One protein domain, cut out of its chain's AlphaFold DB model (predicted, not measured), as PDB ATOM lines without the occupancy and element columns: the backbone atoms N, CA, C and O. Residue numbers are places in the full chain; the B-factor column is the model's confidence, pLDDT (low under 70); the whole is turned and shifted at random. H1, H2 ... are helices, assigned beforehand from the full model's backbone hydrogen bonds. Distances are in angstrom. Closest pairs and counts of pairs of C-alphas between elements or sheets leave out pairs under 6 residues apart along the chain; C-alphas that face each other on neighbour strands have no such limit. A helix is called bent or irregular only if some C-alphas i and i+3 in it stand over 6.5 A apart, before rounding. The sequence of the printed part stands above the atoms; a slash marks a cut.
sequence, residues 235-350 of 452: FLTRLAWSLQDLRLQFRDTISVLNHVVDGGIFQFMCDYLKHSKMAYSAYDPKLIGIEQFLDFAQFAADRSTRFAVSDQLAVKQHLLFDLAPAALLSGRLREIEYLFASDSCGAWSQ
ATOM      1  N   PHE A 235     -11.069 -55.959  40.629       92.94
ATOM      2  CA  PHE A 235     -10.308 -55.454  41.766       92.94
ATOM      3  C   PHE A 235      -8.813 -55.749  41.621       92.94
ATOM      4  O   PHE A 235      -8.003 -54.835  41.774       92.94
ATOM      5  N   LEU A 236      -8.439 -56.988  41.292       95.06
ATOM      6  CA  LEU A 236      -7.049 -57.399  41.084       95.06
ATOM      7  C   LEU A 236      -6.406 -56.671  39.905       95.06
ATOM      8  O   LEU A 236      -5.255 -56.253  40.004       95.06
ATOM      9  N   THR A 237      -7.158 -56.469  38.824       92.06
ATOM     10  CA  THR A 237      -6.696 -55.716  37.650       92.06
ATOM     11  C   THR A 237      -6.376 -54.276  38.034       92.06
ATOM     12  O   THR A 237      -5.263 -53.800  37.807       92.06
ATOM     13  N   ARG A 238      -7.313 -53.600  38.714       88.69
ATOM     14  CA  ARG A 238      -7.104 -52.238  39.223       88.69
ATOM     15  C   ARG A 238      -5.939 -52.176  40.206       88.69
ATOM     16  O   ARG A 238      -5.161 -51.225  40.159       88.69
ATOM     17  N   LEU A 239      -5.817 -53.168  41.088       92.44
ATOM     18  CA  LEU A 239      -4.731 -53.250  42.059       92.44
ATOM     19  C   LEU A 239      -3.378 -53.354  41.374       92.44
ATOM     20  O   LEU A 239      -2.479 -52.584  41.709       92.44
ATOM     21  N   ALA A 240      -3.241 -54.266  40.417       91.50
ATOM     22  CA  ALA A 240      -1.991 -54.484  39.713       91.50
ATOM     23  C   ALA A 240      -1.566 -53.247  38.910       91.50
ATOM     24  O   ALA A 240      -0.410 -52.842  39.000       91.50
ATOM     25  N   TRP A 241      -2.498 -52.603  38.201       86.38
ATOM     26  CA  TRP A 241      -2.204 -51.382  37.442       86.38
ATOM     27  C   TRP A 241      -1.859 -50.203  38.352       86.38
ATOM     28  O   TRP A 241      -0.832 -49.565  38.150       86.38
ATOM     29  N   SER A 242      -2.630 -49.979  39.425       87.06
ATOM     30  CA  SER A 242      -2.320 -48.921  40.400       87.06
ATOM     31  C   SER A 242      -0.942 -49.131  41.022       87.06
ATOM     32  O   SER A 242      -0.173 -48.187  41.179       87.06
ATOM     33  N   LEU A 243      -0.614 -50.375  41.375       90.31
ATOM     34  CA  LEU A 243       0.682 -50.703  41.950       90.31
ATOM     35  C   LEU A 243       1.814 -50.540  40.926       90.31
ATOM     36  O   LEU A 243       2.904 -50.114  41.301       90.31
ATOM     37  N   GLN A 244       1.581 -50.850  39.650       86.38
ATOM     38  CA  GLN A 244       2.548 -50.623  38.579       86.38
ATOM     39  C   GLN A 244       2.826 -49.126  38.379       86.38
ATOM     40  O   GLN A 244       3.995 -48.742  38.322       86.38
ATOM     41  N   ASP A 245       1.786 -48.291  38.351       83.50
ATOM     42  CA  ASP A 245       1.913 -46.835  38.226       83.50
ATOM     43  C   ASP A 245       2.650 -46.234  39.424       83.50
ATOM     44  O   ASP A 245       3.622 -45.492  39.263       83.50
ATOM     45  N   LEU A 246       2.250 -46.619  40.639       88.12
ATOM     46  CA  LEU A 246       2.926 -46.193  41.862       88.12
ATOM     47  C   LEU A 246       4.384 -46.640  41.873       88.12
ATOM     48  O   LEU A 246       5.241 -45.869  42.285       88.12
ATOM     49  N   ARG A 247       4.704 -47.835  41.371       87.88
ATOM     50  CA  ARG A 247       6.081 -48.344  41.306       87.88
ATOM     51  C   ARG A 247       7.000 -47.517  40.414       87.88
ATOM     52  O   ARG A 247       8.204 -47.511  40.662       87.88
ATOM     53  N   LEU A 248       6.477 -46.805  39.416       84.38
ATOM     54  CA  LEU A 248       7.295 -45.890  38.610       84.38
ATOM     55  C   LEU A 248       7.876 -44.750  39.457       84.38
ATOM     56  O   LEU A 248       8.985 -44.296  39.178       84.38
ATOM     57  N   GLN A 249       7.142 -44.324  40.488       85.38
ATOM     58  CA  GLN A 249       7.557 -43.268  41.409       85.38
ATOM     59  C   GLN A 249       8.178 -43.820  42.699       85.38
ATOM     60  O   GLN A 249       9.185 -43.296  43.154       85.38
ATOM     61  N   PHE A 250       7.594 -44.877  43.266       90.19
ATOM     62  CA  PHE A 250       7.836 -45.404  44.613       90.19
ATOM     63  C   PHE A 250       8.532 -46.769  44.622       90.19
ATOM     64  O   PHE A 250       8.185 -47.639  45.425       90.19
ATOM     65  N   ARG A 251       9.457 -47.023  43.687       89.38
ATOM     66  CA  ARG A 251      10.072 -48.353  43.526       89.38
ATOM     67  C   ARG A 251      10.724 -48.847  44.820       89.38
ATOM     68  O   ARG A 251      10.494 -49.999  45.197       89.38
ATOM     69  N   ASP A 252      11.503 -47.998  45.489       88.81
ATOM     70  CA  ASP A 252      12.249 -48.384  46.689       88.81
ATOM     71  C   ASP A 252      11.315 -48.507  47.899       88.81
ATOM     72  O   ASP A 252      11.383 -49.482  48.650       88.81
ATOM     73  N   THR A 253      10.366 -47.582  48.039       92.75
ATOM     74  CA  THR A 253       9.323 -47.640  49.071       92.75
ATOM     75  C   THR A 253       8.496 -48.916  48.959       92.75
ATOM     76  O   THR A 253       8.287 -49.602  49.958       92.75
ATOM     77  N   ILE A 254       8.035 -49.272  47.758       94.06
ATOM     78  CA  ILE A 254       7.254 -50.491  47.519       94.06
ATOM     79  C   ILE A 254       8.066 -51.746  47.849       94.06
ATOM     80  O   ILE A 254       7.514 -52.693  48.409       94.06
ATOM     81  N   SER A 255       9.369 -51.748  47.551       90.81
ATOM     82  CA  SER A 255      10.271 -52.835  47.940       90.81
ATOM     83  C   SER A 255      10.293 -53.018  49.462       90.81
ATOM     84  O   SER A 255      10.052 -54.121  49.953       90.81
ATOM     85  N   VAL A 256      10.468 -51.932  50.222       92.00
ATOM     86  CA  VAL A 256      10.434 -51.973  51.694       92.00
ATOM     87  C   VAL A 256       9.067 -52.413  52.212       92.00
ATOM     88  O   VAL A 256       8.997 -53.325  53.034       92.00
ATOM     89  N   LEU A 257       7.977 -51.831  51.705       94.69
ATOM     90  CA  LEU A 257       6.609 -52.193  52.094       94.69
ATOM     91  C   LEU A 257       6.322 -53.683  51.878       94.69
ATOM     92  O   LEU A 257       5.692 -54.307  52.727       94.69
ATOM     93  N   ASN A 258       6.828 -54.278  50.793       95.25
ATOM     94  CA  ASN A 258       6.669 -55.709  50.538       95.25
ATOM     95  C   ASN A 258       7.319 -56.598  51.613       95.25
ATOM     96  O   ASN A 258       6.887 -57.732  51.807       95.25
ATOM     97  N   HIS A 259       8.350 -56.098  52.297       90.88
ATOM     98  CA  HIS A 259       9.075 -56.831  53.335       90.88
ATOM     99  C   HIS A 259       8.536 -56.596  54.748       90.88
ATOM    100  O   HIS A 259       8.588 -57.517  55.560       90.88
ATOM    101  N   VAL A 260       8.052 -55.388  55.048       90.19
ATOM    102  CA  VAL A 260       7.673 -54.996  56.420       90.19
ATOM    103  C   VAL A 260       6.183 -55.164  56.717       90.19
ATOM    104  O   VAL A 260       5.789 -55.210  57.878       90.19
ATOM    105  N   VAL A 261       5.337 -55.232  55.686       92.31
ATOM    106  CA  VAL A 261       3.889 -55.401  55.857       92.31
ATOM    107  C   VAL A 261       3.549 -56.883  55.965       92.31
ATOM    108  O   VAL A 261       3.885 -57.671  55.079       92.31
ATOM    109  N   ASP A 262       2.802 -57.256  57.004       88.00
ATOM    110  CA  ASP A 262       2.194 -58.584  57.097       88.00
ATOM    111  C   ASP A 262       1.280 -58.835  55.886       88.00
ATOM    112  O   ASP A 262       0.342 -58.082  55.618       88.00
ATOM    113  N   GLY A 263       1.561 -59.899  55.129       89.44
ATOM    114  CA  GLY A 263       0.871 -60.178  53.864       89.44
ATOM    115  C   GLY A 263       1.438 -59.436  52.644       89.44
ATOM    116  O   GLY A 263       0.893 -59.577  51.547       89.44
ATOM    117  N   GLY A 264       2.545 -58.704  52.800       95.19
ATOM    118  CA  GLY A 264       3.330 -58.091  51.727       95.19
ATOM    119  C   GLY A 264       2.652 -56.915  51.021       95.19
ATOM    120  O   GLY A 264       1.645 -56.364  51.481       95.19
ATOM    121  N   ILE A 265       3.203 -56.532  49.865       95.75
ATOM    122  CA  ILE A 265       2.708 -55.384  49.093       95.75
ATOM    123  C   ILE A 265       1.271 -55.593  48.617       95.75
ATOM    124  O   ILE A 265       0.500 -54.637  48.540       95.75
ATOM    125  N   PHE A 266       0.880 -56.838  48.350       96.75
ATOM    126  CA  PHE A 266      -0.484 -57.171  47.970       96.75
ATOM    127  C   PHE A 266      -1.491 -56.745  49.043       96.75
ATOM    128  O   PHE A 266      -2.460 -56.050  48.729       96.75
ATOM    129  N   GLN A 267      -1.244 -57.094  50.311       95.88
ATOM    130  CA  GLN A 267      -2.135 -56.713  51.407       95.88
ATOM    131  C   GLN A 267      -2.114 -55.200  51.644       95.88
ATOM    132  O   GLN A 267      -3.173 -54.596  51.828       95.88
ATOM    133  N   PHE A 268      -0.936 -54.572  51.567       95.75
ATOM    134  CA  PHE A 268      -0.818 -53.117  51.663       95.75
ATOM    135  C   PHE A 268      -1.685 -52.409  50.615       95.75
ATOM    136  O   PHE A 268      -2.441 -51.494  50.940       95.75
ATOM    137  N   MET A 269      -1.623 -52.865  49.362       94.50
ATOM    138  CA  MET A 269      -2.429 -52.306  48.282       94.50
ATOM    139  C   MET A 269      -3.914 -52.608  48.448       94.50
ATOM    140  O   MET A 269      -4.740 -51.741  48.174       94.50
ATOM    141  N   CYS A 270      -4.281 -53.789  48.952       94.06
ATOM    142  CA  CYS A 270      -5.672 -54.076  49.295       94.06
ATOM    143  C   CYS A 270      -6.229 -53.064  50.303       94.06
ATOM    144  O   CYS A 270      -7.361 -52.604  50.146       94.06
ATOM    145  N   ASP A 271      -5.441 -52.701  51.315       93.31
ATOM    146  CA  ASP A 271      -5.824 -51.695  52.301       93.31
ATOM    147  C   ASP A 271      -5.876 -50.298  51.667       93.31
ATOM    148  O   ASP A 271      -6.871 -49.591  51.842       93.31
ATOM    149  N   TYR A 272      -4.859 -49.913  50.891       92.38
ATOM    150  CA  TYR A 272      -4.788 -48.610  50.222       92.38
ATOM    151  C   TYR A 272      -6.006 -48.358  49.325       92.38
ATOM    152  O   TYR A 272      -6.684 -47.343  49.474       92.38
ATOM    153  N   LEU A 273      -6.363 -49.311  48.460       89.12
ATOM    154  CA  LEU A 273      -7.478 -49.166  47.516       89.12
ATOM    155  C   LEU A 273      -8.857 -49.129  48.190       89.12
ATOM    156  O   LEU A 273      -9.818 -48.644  47.595       89.12
ATOM    157  N   LYS A 274      -8.982 -49.649  49.418       86.75
ATOM    158  CA  LYS A 274     -10.224 -49.564  50.203       86.75
ATOM    159  C   LYS A 274     -10.416 -48.191  50.854       86.75
ATOM    160  O   LYS A 274     -11.555 -47.812  51.102       86.75
ATOM    161  N   HIS A 275      -9.331 -47.469  51.136       83.38
ATOM    162  CA  HIS A 275      -9.366 -46.190  51.858       83.38
ATOM    163  C   HIS A 275      -9.154 -44.977  50.945       83.38
ATOM    164  O   HIS A 275      -9.737 -43.919  51.189       83.38
ATOM    165  N   SER A 276      -8.338 -45.114  49.898       79.00
ATOM    166  CA  SER A 276      -8.022 -44.023  48.982       79.00
ATOM    167  C   SER A 276      -9.214 -43.697  48.089       79.00
ATOM    168  O   SER A 276      -9.704 -44.525  47.319       79.00
ATOM    169  N   LYS A 277      -9.646 -42.436  48.149       65.69
ATOM    170  CA  LYS A 277     -10.642 -41.883  47.222       65.69
ATOM    171  C   LYS A 277     -10.056 -41.649  45.826       65.69
ATOM    172  O   LYS A 277     -10.812 -41.572  44.863       65.69
ATOM    173  N   MET A 278      -8.727 -41.550  45.711       63.84
ATOM    174  CA  MET A 278      -8.022 -41.264  44.456       63.84
ATOM    175  C   MET A 278      -7.730 -42.518  43.637       63.84
ATOM    176  O   MET A 278      -7.724 -42.457  42.405       63.84
ATOM    177  N   ALA A 279      -7.571 -43.668  44.295       57.06
ATOM    178  CA  ALA A 279      -7.249 -44.920  43.623       57.06
ATOM    179  C   ALA A 279      -8.379 -45.483  42.736       57.06
ATOM    180  O   ALA A 279      -8.136 -46.325  41.874       57.06
ATOM    181  N   TYR A 280      -9.613 -44.989  42.892       51.62
ATOM    182  CA  TYR A 280     -10.726 -45.301  41.987       51.62
ATOM    183  C   TYR A 280     -10.661 -44.537  40.656       51.62
ATOM    184  O   TYR A 280     -11.330 -44.933  39.704       51.62
ATOM    185  N   SER A 281      -9.854 -43.472  40.559       49.78
ATOM    186  CA  SER A 281      -9.779 -42.625  39.359       49.78
ATOM    187  C   SER A 281      -8.730 -43.060  38.331       49.78
ATOM    188  O   SER A 281      -8.555 -42.377  37.329       49.78
ATOM    189  N   ALA A 282      -8.089 -44.221  38.526       46.28
ATOM    190  CA  ALA A 282      -7.037 -44.778  37.660       46.28
ATOM    191  C   ALA A 282      -7.436 -44.986  36.176       46.28
ATOM    192  O   ALA A 282      -6.602 -45.361  35.360       46.28
ATOM    193  N   TYR A 283      -8.695 -44.724  35.805       46.25
ATOM    194  CA  TYR A 283      -9.167 -44.692  34.418       46.25
ATOM    195  C   TYR A 283      -9.112 -43.309  33.756       46.25
ATOM    196  O   TYR A 283      -9.340 -43.223  32.550       46.25
ATOM    197  N   ASP A 284      -8.812 -42.235  34.494       48.34
ATOM    198  CA  ASP A 284      -8.550 -40.918  33.915       48.34
ATOM    199  C   ASP A 284      -7.045 -40.602  33.988       48.34
ATOM    200  O   ASP A 284      -6.542 -40.177  35.032       48.34
ATOM    201  N   PRO A 285      -6.307 -40.737  32.871       44.50
ATOM    202  CA  PRO A 285      -4.897 -40.362  32.790       44.50
ATOM    203  C   PRO A 285      -4.626 -38.899  33.168       44.50
ATOM    204  O   PRO A 285      -3.476 -38.538  33.403       44.50
ATOM    205  N   LYS A 286      -5.652 -38.033  33.210       40.66
ATOM    206  CA  LYS A 286      -5.532 -36.633  33.646       40.66
ATOM    207  C   LYS A 286      -5.519 -36.472  35.167       40.66
ATOM    208  O   LYS A 286      -5.096 -35.417  35.636       40.66
ATOM    209  N   LEU A 287      -5.980 -37.476  35.917       45.22
ATOM    210  CA  LEU A 287      -5.955 -37.511  37.385       45.22
ATOM    211  C   LEU A 287      -4.703 -38.208  37.939       45.22
ATOM    212  O   LEU A 287      -4.378 -38.022  39.113       45.22
ATOM    213  N   ILE A 288      -3.961 -38.937  37.095       54.06
ATOM    214  CA  ILE A 288      -2.629 -39.455  37.425       54.06
ATOM    215  C   ILE A 288      -1.656 -38.271  37.447       54.06
ATOM    216  O   ILE A 288      -1.137 -37.814  36.427       54.06
ATOM    217  N   GLY A 289      -1.455 -37.725  38.638       66.69
ATOM    218  CA  GLY A 289      -0.581 -36.593  38.902       66.69
ATOM    219  C   GLY A 289      -0.030 -36.653  40.320       66.69
ATOM    220  O   GLY A 289      -0.281 -37.601  41.061       66.69
ATOM    221  N   ILE A 290       0.704 -35.611  40.713       76.06
ATOM    222  CA  ILE A 290       1.339 -35.514  42.037       76.06
ATOM    223  C   ILE A 290       0.362 -35.774  43.203       76.06
ATOM    224  O   ILE A 290       0.784 -36.295  44.224       76.06
ATOM    225  N   GLU A 291      -0.941 -35.512  43.043       80.81
ATOM    226  CA  GLU A 291      -1.956 -35.804  44.069       80.81
ATOM    227  C   GLU A 291      -2.047 -37.290  44.433       80.81
ATOM    228  O   GLU A 291      -2.083 -37.625  45.612       80.81
ATOM    229  N   GLN A 292      -2.028 -38.197  43.448       80.81
ATOM    230  CA  GLN A 292      -2.060 -39.636  43.721       80.81
ATOM    231  C   GLN A 292      -0.797 -40.071  44.471       80.81
ATOM    232  O   GLN A 292      -0.853 -40.921  45.359       80.81
ATOM    233  N   PHE A 293       0.346 -39.469  44.134       86.06
ATOM    234  CA  PHE A 293       1.603 -39.752  44.814       86.06
ATOM    235  C   PHE A 293       1.590 -39.252  46.257       86.06
ATOM    236  O   PHE A 293       2.032 -39.975  47.146       86.06
ATOM    237  N   LEU A 294       1.040 -38.065  46.515       84.69
ATOM    238  CA  LEU A 294       0.888 -37.562  47.880       84.69
ATOM    239  C   LEU A 294      -0.121 -38.376  48.690       84.69
ATOM    240  O   LEU A 294       0.159 -38.679  49.844       84.69
ATOM    241  N   ASP A 295      -1.244 -38.786  48.098       87.75
ATOM    242  CA  ASP A 295      -2.236 -39.653  48.748       87.75
ATOM    243  C   ASP A 295      -1.623 -41.006  49.145       87.75
ATOM    244  O   ASP A 295      -1.747 -41.434  50.295       87.75
ATOM    245  N   PHE A 296      -0.882 -41.646  48.236       90.50
ATOM    246  CA  PHE A 296      -0.143 -42.869  48.549       90.50
ATOM    247  C   PHE A 296       0.915 -42.642  49.632       90.50
ATOM    248  O   PHE A 296       1.010 -43.433  50.572       90.50
ATOM    249  N   ALA A 297       1.700 -41.565  49.530       89.75
ATOM    250  CA  ALA A 297       2.756 -41.267  50.490       89.75
ATOM    251  C   ALA A 297       2.202 -40.989  51.893       89.75
ATOM    252  O   ALA A 297       2.743 -41.508  52.870       89.75
ATOM    253  N   GLN A 298       1.100 -40.244  51.993       88.50
ATOM    254  CA  GLN A 298       0.377 -40.010  53.242       88.50
ATOM    255  C   GLN A 298      -0.136 -41.325  53.825       88.50
ATOM    256  O   GLN A 298       0.141 -41.635  54.983       88.50
ATOM    257  N   PHE A 299      -0.805 -42.145  53.012       91.50
ATOM    258  CA  PHE A 299      -1.306 -43.441  53.460       91.50
ATOM    259  C   PHE A 299      -0.178 -44.356  53.964       91.50
ATOM    260  O   PHE A 299      -0.303 -44.974  55.024       91.50
ATOM    261  N   ALA A 300       0.941 -44.426  53.239       91.81
ATOM    262  CA  ALA A 300       2.105 -45.215  53.629       91.81
ATOM    263  C   ALA A 300       2.753 -44.693  54.919       91.81
ATOM    264  O   ALA A 300       3.066 -45.489  55.809       91.81
ATOM    265  N   ALA A 301       2.902 -43.373  55.059       88.50
ATOM    266  CA  ALA A 301       3.427 -42.745  56.266       88.50
ATOM    267  C   ALA A 301       2.535 -43.033  57.485       88.50
ATOM    268  O   ALA A 301       3.044 -43.474  58.520       88.50
ATOM    269  N   ASP A 302       1.217 -42.891  57.356       89.06
ATOM    270  CA  ASP A 302       0.265 -43.164  58.437       89.06
ATOM    271  C   ASP A 302       0.255 -44.642  58.821       89.06
ATOM    272  O   ASP A 302       0.298 -44.991  60.005       89.06
ATOM    273  N   ARG A 303       0.256 -45.540  57.827       89.19
ATOM    274  CA  ARG A 303       0.294 -46.989  58.061       89.19
ATOM    275  C   ARG A 303       1.581 -47.412  58.767       89.19
ATOM    276  O   ARG A 303       1.523 -48.281  59.637       89.19
ATOM    277  N   SER A 304       2.700 -46.752  58.456       86.94
ATOM    278  CA  SER A 304       4.013 -47.060  59.030       86.94
ATOM    279  C   SER A 304       4.116 -46.849  60.539       86.94
ATOM    280  O   SER A 304       4.964 -47.460  61.182       86.94
ATOM    281  N   THR A 305       3.220 -46.057  61.139       85.88
ATOM    282  CA  THR A 305       3.155 -45.854  62.601       85.88
ATOM    283  C   THR A 305       2.861 -47.133  63.387       85.88
ATOM    284  O   THR A 305       3.074 -47.175  64.596       85.88
ATOM    285  N   ARG A 306       2.368 -48.177  62.710       86.94
ATOM    286  CA  ARG A 306       2.069 -49.485  63.306       86.94
ATOM    287  C   ARG A 306       3.218 -50.484  63.166       86.94
ATOM    288  O   ARG A 306       3.096 -51.593  63.678       86.94
ATOM    289  N   PHE A 307       4.285 -50.129  62.449       88.38
ATOM    290  CA  PHE A 307       5.440 -51.002  62.241       88.38
ATOM    291  C   PHE A 307       6.439 -50.871  63.394       88.38
ATOM    292  O   PHE A 307       6.340 -49.971  64.232       88.38
ATOM    293  N   ALA A 308       7.432 -51.761  63.434       86.25
ATOM    294  CA  ALA A 308       8.579 -51.574  64.313       86.25
ATOM    295  C   ALA A 308       9.288 -50.248  63.985       86.25
ATOM    296  O   ALA A 308       9.303 -49.804  62.839       86.25
ATOM    297  N   VAL A 309       9.921 -49.627  64.984       81.69
ATOM    298  CA  VAL A 309      10.569 -48.308  64.830       81.69
ATOM    299  C   VAL A 309      11.596 -48.293  63.687       81.69
ATOM    300  O   VAL A 309      11.681 -47.311  62.950       81.69
ATOM    301  N   SER A 310      12.351 -49.383  63.501       81.00
ATOM    302  CA  SER A 310      13.306 -49.529  62.392       81.00
ATOM    303  C   SER A 310      12.631 -49.499  61.021       81.00
ATOM    304  O   SER A 310      13.125 -48.849  60.102       81.00
ATOM    305  N   ASP A 311      11.485 -50.160  60.897       85.75
ATOM    306  CA  ASP A 311      10.753 -50.309  59.640       85.75
ATOM    307  C   ASP A 311       9.977 -49.037  59.309       85.75
ATOM    308  O   ASP A 311       9.939 -48.606  58.158       85.75
ATOM    309  N   GLN A 312       9.426 -48.375  60.330       86.12
ATOM    310  CA  GLN A 312       8.838 -47.049  60.194       86.12
ATOM    311  C   GLN A 312       9.861 -46.051  59.637       86.12
ATOM    312  O   GLN A 312       9.547 -45.285  58.721       86.12
ATOM    313  N   LEU A 313      11.085 -46.058  60.178       81.62
ATOM    314  CA  LEU A 313      12.164 -45.200  59.700       81.62
ATOM    315  C   LEU A 313      12.499 -45.513  58.239       81.62
ATOM    316  O   LEU A 313      12.550 -44.591  57.428       81.62
ATOM    317  N   ALA A 314      12.663 -46.793  57.897       84.12
ATOM    318  CA  ALA A 314      12.962 -47.222  56.534       84.12
ATOM    319  C   ALA A 314      11.880 -46.762  55.541       84.12
ATOM    320  O   ALA A 314      12.196 -46.136  54.531       84.12
ATOM    321  N   VAL A 315      10.599 -46.985  55.848       87.19
ATOM    322  CA  VAL A 315       9.490 -46.550  54.983       87.19
ATOM    323  C   VAL A 315       9.516 -45.037  54.776       87.19
ATOM    324  O   VAL A 315       9.445 -44.582  53.637       87.19
ATOM    325  N   LYS A 316       9.693 -44.243  55.840       85.31
ATOM    326  CA  LYS A 316       9.783 -42.776  55.731       85.31
ATOM    327  C   LYS A 316      10.994 -42.318  54.904       85.31
ATOM    328  O   LYS A 316      10.853 -41.403  54.095       85.31
ATOM    329  N   GLN A 317      12.160 -42.951  55.071       84.19
ATOM    330  CA  GLN A 317      13.373 -42.660  54.287       84.19
ATOM    331  C   GLN A 317      13.142 -42.861  52.792       84.19
ATOM    332  O   GLN A 317      13.445 -41.979  51.987       84.19
ATOM    333  N   HIS A 318      12.593 -44.017  52.429       88.44
ATOM    334  CA  HIS A 318      12.365 -44.362  51.034       88.44
ATOM    335  C   HIS A 318      11.230 -43.546  50.414       88.44
ATOM    336  O   HIS A 318      11.383 -43.098  49.282       88.44
ATOM    337  N   LEU A 319      10.168 -43.239  51.172       88.38
ATOM    338  CA  LEU A 319       9.101 -42.343  50.718       88.38
ATOM    339  C   LEU A 319       9.641 -40.976  50.315       88.38
ATOM    340  O   LEU A 319       9.282 -40.458  49.263       88.38
ATOM    341  N   LEU A 320      10.511 -40.393  51.142       83.56
ATOM    342  CA  LEU A 320      11.140 -39.115  50.835       83.56
ATOM    343  C   LEU A 320      11.982 -39.207  49.560       83.56
ATOM    344  O   LEU A 320      11.859 -38.354  48.682       83.56
ATOM    345  N   PHE A 321      12.850 -40.218  49.483       84.56
ATOM    346  CA  PHE A 321      13.751 -40.403  48.350       84.56
ATOM    347  C   PHE A 321      12.980 -40.555  47.035       84.56
ATOM    348  O   PHE A 321      13.307 -39.904  46.042       84.56
ATOM    349  N   ASP A 322      11.923 -41.359  47.060       86.75
ATOM    350  CA  ASP A 322      11.060 -41.598  45.914       86.75
ATOM    351  C   ASP A 322      10.242 -40.357  45.544       86.75
ATOM    352  O   ASP A 322      10.147 -40.017  44.371       86.75
ATOM    353  N   LEU A 323       9.662 -39.638  46.508       84.50
ATOM    354  CA  LEU A 323       8.698 -38.565  46.242       84.50
ATOM    355  C   LEU A 323       9.344 -37.200  45.942       84.50
ATOM    356  O   LEU A 323       8.772 -36.398  45.194       84.50
ATOM    357  N   ALA A 324      10.524 -36.918  46.503       79.94
ATOM    358  CA  ALA A 324      11.159 -35.602  46.417       79.94
ATOM    359  C   ALA A 324      11.330 -35.076  44.974       79.94
ATOM    360  O   ALA A 324      11.003 -33.907  44.741       79.94
ATOM    361  N   PRO A 325      11.756 -35.885  43.977       78.06
ATOM    362  CA  PRO A 325      11.868 -35.409  42.599       78.06
ATOM    363  C   PRO A 325      10.533 -34.927  42.019       78.06
ATOM    364  O   PRO A 325      10.487 -33.885  41.366       78.06
ATOM    365  N   ALA A 326       9.440 -35.655  42.272       76.56
ATOM    366  CA  ALA A 326       8.125 -35.312  41.738       76.56
ATOM    367  C   ALA A 326       7.588 -34.010  42.345       76.56
ATOM    368  O   ALA A 326       7.102 -33.149  41.610       76.56
ATOM    369  N   ALA A 327       7.739 -33.815  43.657       72.38
ATOM    370  CA  ALA A 327       7.282 -32.585  44.299       72.38
ATOM    371  C   ALA A 327       8.161 -31.368  44.022       72.38
ATOM    372  O   ALA A 327       7.634 -30.256  43.955       72.38
ATOM    373  N   LEU A 328       9.471 -31.550  43.831       73.81
ATOM    374  CA  LEU A 328      10.344 -30.474  43.358       73.81
ATOM    375  C   LEU A 328       9.875 -29.982  41.983       73.81
ATOM    376  O   LEU A 328       9.690 -28.782  41.787       73.81
ATOM    377  N   LEU A 329       9.625 -30.907  41.049       71.94
ATOM    378  CA  LEU A 329       9.163 -30.576  39.698       71.94
ATOM    379  C   LEU A 329       7.756 -29.962  39.675       71.94
ATOM    380  O   LEU A 329       7.460 -29.165  38.786       71.94
ATOM    381  N   SER A 330       6.901 -30.302  40.640       73.00
ATOM    382  CA  SER A 330       5.549 -29.745  40.750       73.00
ATOM    383  C   SER A 330       5.449 -28.508  41.652       73.00
ATOM    384  O   SER A 330       4.348 -27.991  41.825       73.00
ATOM    385  N   GLY A 331       6.545 -28.052  42.270       73.94
ATOM    386  CA  GLY A 331       6.539 -26.922  43.208       73.94
ATOM    387  C   GLY A 331       5.811 -27.184  44.536       73.94
ATOM    388  O   GLY A 331       5.380 -26.232  45.183       73.94
ATOM    389  N   ARG A 332       5.662 -28.451  44.952       72.12
ATOM    390  CA  ARG A 332       4.888 -28.876  46.142       72.12
ATOM    391  C   ARG A 332       5.742 -29.430  47.286       72.12
ATOM    392  O   ARG A 332       5.259 -30.193  48.114       72.12
ATOM    393  N   LEU A 333       7.014 -29.039  47.366       70.75
ATOM    394  CA  LEU A 333       7.928 -29.509  48.420       70.75
ATOM    395  C   LEU A 333       7.395 -29.283  49.845       70.75
ATOM    396  O   LEU A 333       7.547 -30.156  50.691       70.75
ATOM    397  N   ARG A 334       6.696 -28.168  50.098       69.44
ATOM    398  CA  ARG A 334       6.121 -27.855  51.422       69.44
ATOM    399  C   ARG A 334       5.086 -28.866  51.908       69.44
ATOM    400  O   ARG A 334       4.870 -29.011  53.103       69.44
ATOM    401  N   GLU A 335       4.438 -29.572  50.992       67.00
ATOM    402  CA  GLU A 335       3.418 -30.563  51.344       67.00
ATOM    403  C   GLU A 335       4.036 -31.901  51.737       67.00
ATOM    404  O   GLU A 335       3.419 -32.698  52.439       67.00
ATOM    405  N   ILE A 336       5.299 -32.106  51.366       68.44
ATOM    406  CA  ILE A 336       6.103 -33.232  51.822       68.44
ATOM    407  C   ILE A 336       6.644 -32.984  53.232       68.44
ATOM    408  O   ILE A 336       6.746 -33.924  54.014       68.44
ATOM    409  N   GLU A 337       6.958 -31.739  53.594       63.59
ATOM    410  CA  GLU A 337       7.482 -31.400  54.927       63.59
ATOM    411  C   GLU A 337       6.542 -31.877  56.049       63.59
ATOM    412  O   GLU A 337       7.003 -32.391  57.067       63.59
ATOM    413  N   TYR A 338       5.223 -31.803  55.836       59.62
ATOM    414  CA  TYR A 338       4.218 -32.239  56.811       59.62
ATOM    415  C   TYR A 338       4.212 -33.761  57.046       59.62
ATOM    416  O   TYR A 338       4.033 -34.200  58.184       59.62
ATOM    417  N   LEU A 339       4.499 -34.566  56.013       60.50
ATOM    418  CA  LEU A 339       4.640 -36.029  56.131       60.50
ATOM    419  C   LEU A 339       5.768 -36.427  57.097       60.50
ATOM    420  O   LEU A 339       5.749 -37.514  57.682       60.50
ATOM    421  N   PHE A 340       6.740 -35.532  57.286       60.00
ATOM    422  CA  PHE A 340       7.945 -35.765  58.077       60.00
ATOM    423  C   PHE A 340       8.020 -34.916  59.357       60.00
ATOM    424  O   PHE A 340       8.914 -35.130  60.176       60.00
ATOM    425  N   ALA A 341       7.058 -34.013  59.576       52.75
ATOM    426  CA  ALA A 341       7.012 -33.111  60.728       52.75
ATOM    427  C   ALA A 341       6.507 -33.767  62.033       52.75
ATOM    428  O   ALA A 341       6.661 -33.178  63.102       52.75
ATOM    429  N   SER A 342       5.937 -34.978  61.993       45.44
ATOM    430  CA  SER A 342       5.413 -35.657  63.190       45.44
ATOM    431  C   SER A 342       6.505 -36.394  63.991       45.44
ATOM    432  O   SER A 342       7.052 -37.418  63.561       45.44
ATOM    433  N   ASP A 343       6.837 -35.824  65.159       44.34
ATOM    434  CA  ASP A 343       7.467 -36.360  66.391       44.34
ATOM    435  C   ASP A 343       8.718 -37.254  66.312       44.34
ATOM    436  O   ASP A 343       9.247 -37.697  67.330       44.34
ATOM    437  N   SER A 344       9.274 -37.473  65.127       42.22
ATOM    438  CA  SER A 344      10.483 -38.281  64.924       42.22
ATOM    439  C   SER A 344      11.701 -37.441  64.539       42.22
ATOM    440  O   SER A 344      12.821 -37.948  64.581       42.22
ATOM    441  N   CYS A 345      11.531 -36.144  64.242       37.88
ATOM    442  CA  CYS A 345      12.607 -35.247  63.792       37.88
ATOM    443  C   CYS A 345      13.775 -35.131  64.803       37.88
ATOM    444  O   CYS A 345      14.932 -34.982  64.411       37.88
ATOM    445  N   GLY A 346      13.514 -35.330  66.103       37.00
ATOM    446  CA  GLY A 346      14.559 -35.409  67.135       37.00
ATOM    447  C   GLY A 346      15.429 -36.677  67.081       37.00
ATOM    448  O   GLY A 346      16.585 -36.643  67.493       37.00
ATOM    449  N   ALA A 347      14.910 -37.786  66.544       36.97
ATOM    450  CA  ALA A 347      15.681 -39.010  66.313       36.97
ATOM    451  C   ALA A 347      16.470 -38.941  64.994       36.97
ATOM    452  O   ALA A 347      17.565 -39.490  64.904       36.97
ATOM    453  N   TRP A 348      15.949 -38.224  63.993       36.34
ATOM    454  CA  TRP A 348      16.606 -38.031  62.698       36.34
ATOM    455  C   TRP A 348      17.870 -37.184  62.784       36.34
ATOM    456  O   TRP A 348      18.884 -37.572  62.210       36.34
ATOM    457  N   SER A 349      17.859 -36.093  63.556       33.50
ATOM    458  CA  SER A 349      19.070 -35.302  63.813       33.50
ATOM    459  C   SER A 349      20.143 -36.119  64.547       33.50
ATOM    460  O   SER A 349      21.325 -36.026  64.226       33.50
ATOM    461  N   GLN A 350      19.749 -37.007  65.467       32.66
ATOM    462  CA  GLN A 350      20.680 -37.876  66.201       32.66
ATOM    463  C   GLN A 350      21.218 -39.064  65.377       32.66
ATOM    464  O   GLN A 350      22.376 -39.448  65.553       32.66
TER     465      GLN A 350
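AT A GLANCE: This is residues 235 to 350 of the 452 residues of a protein of Bradyrhizobium sp. 323S2 (UniProt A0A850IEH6). The long helix H5 makes the core, with H2, H4 and H6 side by side with it, each running the opposite way to H5. H1 and H3 cross this group steeply on the side of H2 and H4, while the small helix H7 lies off at the far end and touches no helix. The printed part has 116 residues with seven named helices, in the order H1 to H7, and no named strand; its class is all helix. It is compact, with a radius of gyration of the C-alphas of 13.8 A and spans of 44 by 35 by 20 A.

HOW THE PARTS SIT: The hub is H5, residues 309 to 329, which touches four helices. It is irregular, with C-alphas 322 and 325 7.1 A apart, and has a kink of 35 degrees near residue 323. H4, residues 290 to 304, forms a helical hairpin with H5, at a shallow tilt of 10 degrees; the closest C-alphas are those of Ser 304 and Gln 312, 5.0 A apart. H5 and H6, residues 333 to 340, form another hairpin, closest at the C-alphas of Ala 327 and Leu 333, 5.2 A. H4 and H6 touch, the same way at a shallow tilt of 13 degrees, closest at the C-alphas of Gln 298 and Leu 339, 6.5 A. H2, residues 251 to 260, touches H5 at a shallow tilt of 17 degrees, opposite ways, closest at the C-alphas of Thr 253 and His 318, 4.9 A. H3, residues 264 to 275, touches H2 with residues 264 to 268 alone, about perpendicular at 77 degrees; the C-alphas of Asn 258 and Ile 265 are closest, 4.2 A. H1, residues 235 to 249, touches H3, about perpendicular at 75 degrees, closest at the C-alphas of Leu 239 and Met 269, 6.7 A. H7, residues 345 to 350, and H6 meet only through their link. Every O i to N i+4 pair is within hydrogen-bond range in H3 and H4; the counts are 10 of 11 in H1, 5 of 6 in H2, 15 of 17 in H5, 1 of 2 in H7, and 1 of 4 in H6, where 4 of 5 O i to N i+3 pairs are within range.

IN THESE COORDINATES: From first to last C-alpha H5 measures 30.8 A, H1 21.6 A, H4 20.7 A and H3 17.4 A. H5 begins at C-alpha 309, (10.569, -48.308, 64.830). H1 begins at C-alpha 235, (-10.308, -55.454, 41.766), and H7 ends at C-alpha 350, (20.680, -37.876, 66.201).

THE WHOLE: The two C-alphas farthest apart, those of Tyr 283 and Gln 350, are 44.1 A apart. The printed part has no cut. The link from H3 to H4, residues 276 to 289, is long; the other links are tight. Mean pLDDT of the printed part is 77.5, with residues 277 to 289 and 334 to 350 under 70.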